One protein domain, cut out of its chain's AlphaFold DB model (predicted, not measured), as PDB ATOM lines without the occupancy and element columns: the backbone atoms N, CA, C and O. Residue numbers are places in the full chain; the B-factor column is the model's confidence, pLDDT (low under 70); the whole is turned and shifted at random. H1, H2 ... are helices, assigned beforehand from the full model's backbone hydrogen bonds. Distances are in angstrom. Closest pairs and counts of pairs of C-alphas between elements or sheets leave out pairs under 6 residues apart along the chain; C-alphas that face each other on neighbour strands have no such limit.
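AT A GLANCE: This is residues 13 to 53 of the 60 residues of an uncharacterized protein of Mycoplana dimorpha (UniProt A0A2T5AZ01). Two helices set as an L make the model, the last part of H2 coming near the first part of H1, while a long link with no named element, residues 25 to 39, joins the two far ends. Residues 21 to 26, of which 21 to 24 belong to H1, stick out. The printed part has 41 residues with two named helices, H1 then H2, and no named strand; the class is all helix. It is only just compact, close to loose, with a radius of gyration of the C-alphas of 10.8 A, and only just elongated, spanning 30 by 20 by 12 A.

IN THESE COORDINATES: Find C-alpha 13 at (290.545, 607.693, 463.983); from there H1, residues 13 to 24, runs 16.9 A. Then find C-alpha 40 at (300.806, 593.158, 481.006), where H2, residues 40 to 52, begins; it runs 17.8 A to C-alpha 52 at (295.794, 596.855, 464.292).

HOW THE PARTS SIT: Look at Ile 15 and Phe 50: their C-alphas, the closest of H1 and H2, are 5.9 A apart. The helices are close but not clearly touching, and about perpendicular at 88 degrees. In H1 and H2 every O i to N i+4 pair is within hydrogen-bond range.

THE WHOLE: The C-alphas of Lys 24 and Pro 38, the two farthest apart, are separated by 30.7 A. The printed part has no cut, and the link from H1 to H2 is long. Mean pLDDT of the printed part is 82.6; residue 53 is under 70.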
ATOM      1  N   SER A  13     290.126 606.325 464.331       76.88
ATOM      2  CA  SER A  13     290.545 607.693 463.983       76.88
ATOM      3  C   SER A  13     291.531 608.279 464.994       76.88
ATOM      4  O   SER A  13     292.562 608.833 464.616       76.88
ATOM      5  N   ASP A  14     291.242 608.100 466.280       80.56
ATOM      6  CA  ASP A  14     291.998 608.683 467.387       80.56
ATOM      7  C   ASP A  14     293.374 608.013 467.485       80.56
ATOM      8  O   ASP A  14     294.393 608.675 467.668       80.56
ATOM      9  N   ILE A  15     293.420 606.698 467.250       81.25
ATOM     10  CA  ILE A  15     294.655 605.905 467.181       81.25
ATOM     11  C   ILE A  15     295.591 606.428 466.080       81.25
ATOM     12  O   ILE A  15     296.800 606.543 466.303       81.25
ATOM     13  N   ARG A  16     295.051 606.769 464.901       80.44
ATOM     14  CA  ARG A  16     295.841 607.285 463.771       80.44
ATOM     15  C   ARG A  16     296.440 608.657 464.098       80.44
ATOM     16  O   ARG A  16     297.640 608.845 463.915       80.44
ATOM     17  N   ILE A  17     295.638 609.556 464.674       84.88
ATOM     18  CA  ILE A  17     296.080 610.889 465.119       84.88
ATOM     19  C   ILE A  17     297.180 610.773 466.182       84.88
ATOM     20  O   ILE A  17     298.232 611.396 466.055       84.88
ATOM     21  N   ILE A  18     296.988 609.925 467.200       83.88
ATOM     22  CA  ILE A  18     297.984 609.706 468.262       83.88
ATOM     23  C   ILE A  18     299.300 609.192 467.672       83.88
ATOM     24  O   ILE A  18     300.375 609.643 468.065       83.88
ATOM     25  N   ARG A  19     299.247 608.279 466.695       79.31
ATOM     26  CA  ARG A  19     300.453 607.785 466.023       79.31
ATOM     27  C   ARG A  19     301.199 608.896 465.291       79.31
ATOM     28  O   ARG A  19     302.422 608.952 465.394       79.31
ATOM     29  N   GLU A  20     300.492 609.761 464.572       85.06
ATOM     30  CA  GLU A  20     301.109 610.900 463.886       85.06
ATOM     31  C   GLU A  20     301.724 611.897 464.870       85.06
ATOM     32  O   GLU A  20     302.840 612.364 464.641       85.06
ATOM     33  N   MET A  21     301.052 612.179 465.990       88.31
ATOM     34  CA  MET A  21     301.605 613.018 467.058       88.31
ATOM     35  C   MET A  21     302.890 612.418 467.633       88.31
ATOM     36  O   MET A  21     303.891 613.120 467.763       88.31
ATOM     37  N   LEU A  22     302.892 611.114 467.923       85.25
ATOM     38  CA  LEU A  22     304.068 610.406 468.428       85.25
ATOM     39  C   LEU A  22     305.213 610.415 467.411       85.25
ATOM     40  O   LEU A  22     306.351 610.686 467.785       85.25
ATOM     41  N   ALA A  23     304.918 610.185 466.130       82.50
ATOM     42  CA  ALA A  23     305.914 610.233 465.065       82.50
ATOM     43  C   ALA A  23     306.528 611.636 464.919       82.50
ATOM     44  O   ALA A  23     307.750 611.758 464.853       82.50
ATOM     45  N   LYS A  24     305.706 612.697 464.940       85.81
ATOM     46  CA  LYS A  24     306.175 614.095 464.908       85.81
ATOM     47  C   LYS A  24     307.010 614.468 466.132       85.81
ATOM     48  O   LYS A  24     307.950 615.243 466.008       85.81
ATOM     49  N   ALA A  25     306.699 613.897 467.292       85.44
ATOM     50  CA  ALA A  25     307.486 614.056 468.508       85.44
ATOM     51  C   ALA A  25     308.756 613.172 468.542       85.44
ATOM     52  O   ALA A  25     309.474 613.179 469.538       85.44
ATOM     53  N   GLY A  26     309.044 612.412 467.477       81.25
ATOM     54  CA  GLY A  26     310.237 611.566 467.367       81.25
ATOM     55  C   GLY A  26     310.134 610.213 468.080       81.25
ATOM     56  O   GLY A  26     311.123 609.484 468.166       81.25
ATOM     57  N   TYR A  27     308.954 609.835 468.580       79.69
ATOM     58  CA  TYR A  27     308.753 608.552 469.247       79.69
ATOM     59  C   TYR A  27     308.603 607.411 468.240       79.69
ATOM     60  O   TYR A  27     307.705 607.379 467.393       79.69
ATOM     61  N   VAL A  28     309.458 606.399 468.391       75.06
ATOM     62  CA  VAL A  28     309.427 605.190 467.565       75.06
ATOM     63  C   VAL A  28     308.349 604.239 468.080       75.06
ATOM     64  O   VAL A  28     308.599 603.369 468.913       75.06
ATOM     65  N   THR A  29     307.138 604.374 467.540       73.75
ATOM     66  CA  THR A  29     305.988 603.506 467.874       73.75
ATOM     67  C   THR A  29     306.245 602.014 467.618       73.75
ATOM     68  O   THR A  29     305.673 601.174 468.304       73.75
ATOM     69  N   ALA A  30     307.167 601.668 466.711       73.12
ATOM     70  CA  ALA A  30     307.574 600.284 466.440       73.12
ATOM     71  C   ALA A  30     308.320 599.601 467.606       73.12
ATOM     72  O   ALA A  30     308.441 598.381 467.620       73.12
ATOM     73  N   ARG A  31     308.827 600.374 468.578       80.06
ATOM     74  CA  ARG A  31     309.524 599.856 469.769       80.06
ATOM     75  C   ARG A  31     308.622 599.764 471.000       80.06
ATOM     76  O   ARG A  31     309.105 599.406 472.069       80.06
ATOM     77  N   LEU A  32     307.337 600.105 470.880       83.62
ATOM     78  CA  LEU A  32     306.400 599.984 471.992       83.62
ATOM     79  C   LEU A  32     306.276 598.516 472.406       83.62
ATOM     80  O   LEU A  32     306.012 597.641 471.582       83.62
ATOM     81  N   MET A  33     306.438 598.264 473.701       87.44
ATOM     82  CA  MET A  33     306.279 596.949 474.306       87.44
ATOM     83  C   MET A  33     305.152 596.991 475.339       87.44
ATOM     84  O   MET A  33     304.918 598.041 475.946       87.44
ATOM     85  N   PRO A  34     304.439 595.873 475.559       87.19
ATOM     86  CA  PRO A  34     303.520 595.767 476.680       87.19
ATOM     87  C   PRO A  34     304.252 596.055 477.991       87.19
ATOM     88  O   PRO A  34     305.415 595.682 478.157       87.19
ATOM     89  N   LEU A  35     303.554 596.676 478.936       89.94
ATOM     90  CA  LEU A  35     304.085 596.908 480.271       89.94
ATOM     91  C   LEU A  35     304.373 595.567 480.958       89.94
ATOM     92  O   LEU A  35     303.711 594.553 480.710       89.94
ATOM     93  N   THR A  36     305.361 595.556 481.843       88.75
ATOM     94  CA  THR A  36     305.650 594.410 482.710       88.75
ATOM     95  C   THR A  36     304.732 594.412 483.934       88.75
ATOM     96  O   THR A  36     304.291 595.465 484.393       88.75
ATOM     97  N   GLY A  37     304.456 593.231 484.494       87.88
ATOM     98  CA  GLY A  37     303.698 593.094 485.740       87.88
ATOM     99  C   GLY A  37     302.171 593.023 485.557       87.88
ATOM    100  O   GLY A  37     301.699 592.554 484.520       87.88
ATOM    101  N   PRO A  38     301.374 593.467 486.550       88.56
ATOM    102  CA  PRO A  38     299.921 593.242 486.593       88.56
ATOM    103  C   PRO A  38     299.141 593.806 485.397       88.56
ATOM    104  O   PRO A  38     298.070 593.311 485.055       88.56
ATOM    105  N   LEU A  39     299.688 594.824 484.725       86.50
ATOM    106  CA  LEU A  39     299.075 595.470 483.562       86.50
ATOM    107  C   LEU A  39     299.519 594.863 482.223       86.50
ATOM    108  O   LEU A  39     299.175 595.396 481.166       86.50
ATOM    109  N   HIS A  40     300.267 593.756 482.227       88.50
ATOM    110  CA  HIS A  40     300.806 593.158 481.006       88.50
ATOM    111  C   HIS A  40     299.717 592.788 479.992       88.50
ATOM    112  O   HIS A  40     299.792 593.172 478.828       88.50
ATOM    113  N   GLN A  41     298.656 592.103 480.427       85.19
ATOM    114  CA  GLN A  41     297.580 591.680 479.521       85.19
ATOM    115  C   GLN A  41     296.770 592.866 478.980       85.19
ATOM    116  O   GLN A  41     296.438 592.913 477.792       85.19
ATOM    117  N   ALA A  42     296.497 593.855 479.834       83.56
ATOM    118  CA  ALA A  42     295.786 595.067 479.445       83.56
ATOM    119  C   ALA A  42     296.601 595.885 478.430       83.56
ATOM    120  O   ALA A  42     296.115 596.193 477.342       83.56
ATOM    121  N   SER A  43     297.874 596.153 478.731       85.12
ATOM    122  CA  SER A  43     298.776 596.892 477.840       85.12
ATOM    123  C   SER A  43     299.046 596.154 476.526       85.12
ATOM    124  O   SER A  43     299.068 596.790 475.476       85.12
ATOM    125  N   LYS A  44     299.150 594.819 476.535       87.94
ATOM    126  CA  LYS A  44     299.244 594.001 475.315       87.94
ATOM    127  C   LYS A  44     298.006 594.155 474.432       87.94
ATOM    128  O   LYS A  44     298.129 594.259 473.214       87.94
ATOM    129  N   SER A  45     296.823 594.195 475.038       84.44
ATOM    130  CA  SER A  45     295.556 594.359 474.317       84.44
ATOM    131  C   SER A  45     295.430 595.760 473.712       84.44
ATOM    132  O   SER A  45     295.074 595.887 472.541       84.44
ATOM    133  N   VAL A  46     295.793 596.799 474.469       83.44
ATOM    134  CA  VAL A  46     295.837 598.193 473.993       83.44
ATOM    135  C   VAL A  46     296.855 598.354 472.867       83.44
ATOM    136  O   VAL A  46     296.512 598.880 471.813       83.44
ATOM    137  N   LEU A  47     298.073 597.830 473.038       85.31
ATOM    138  CA  LEU A  47     299.113 597.876 472.013       85.31
ATOM    139  C   LEU A  47     298.668 597.158 470.737       85.31
ATOM    140  O   LEU A  47     298.864 597.670 469.638       85.31
ATOM    141  N   ARG A  48     298.008 596.000 470.862       84.00
ATOM    142  CA  ARG A  48     297.455 595.287 469.709       84.00
ATOM    143  C   ARG A  48     296.394 596.122 469.002       84.00
ATOM    144  O   ARG A  48     296.467 596.241 467.786       84.00
ATOM    145  N   ARG A  49     295.436 596.723 469.717       80.12
ATOM    146  CA  ARG A  49     294.415 597.603 469.112       80.12
ATOM    147  C   ARG A  49     295.052 598.808 468.418       80.12
ATOM    148  O   ARG A  49     294.714 599.078 467.269       80.12
ATOM    149  N   PHE A  50     296.026 599.444 469.067       79.50
ATOM    150  CA  PHE A  50     296.799 600.555 468.515       79.50
ATOM    151  C   PHE A  50     297.508 600.161 467.212       79.50
ATOM    152  O   PHE A  50     297.357 600.836 466.203       79.50
ATOM    153  N   MET A  51     298.196 599.016 467.182       77.38
ATOM    154  CA  MET A  51     298.870 598.509 465.979       77.38
ATOM    155  C   MET A  51     297.882 598.034 464.898       77.38
ATOM    156  O   MET A  51     298.105 598.256 463.714       77.38
ATOM    157  N   THR A  52     296.761 597.410 465.264       74.56
ATOM    158  CA  THR A  52     295.794 596.855 464.292       74.56
ATOM    159  C   THR A  52     294.964 597.953 463.627       74.56
ATOM    160  O   THR A  52     294.692 597.878 462.429       74.56
ATOM    161  N   GLY A  53     294.632 599.020 464.364       64.25
ATOM    162  CA  GLY A  53     294.015 600.228 463.810       64.25
ATOM    163  C   GLY A  53     294.876 600.925 462.750       64.25
ATOM    164  O   GLY A  53     294.360 601.729 461.984       64.25
TER     165      GLY A  53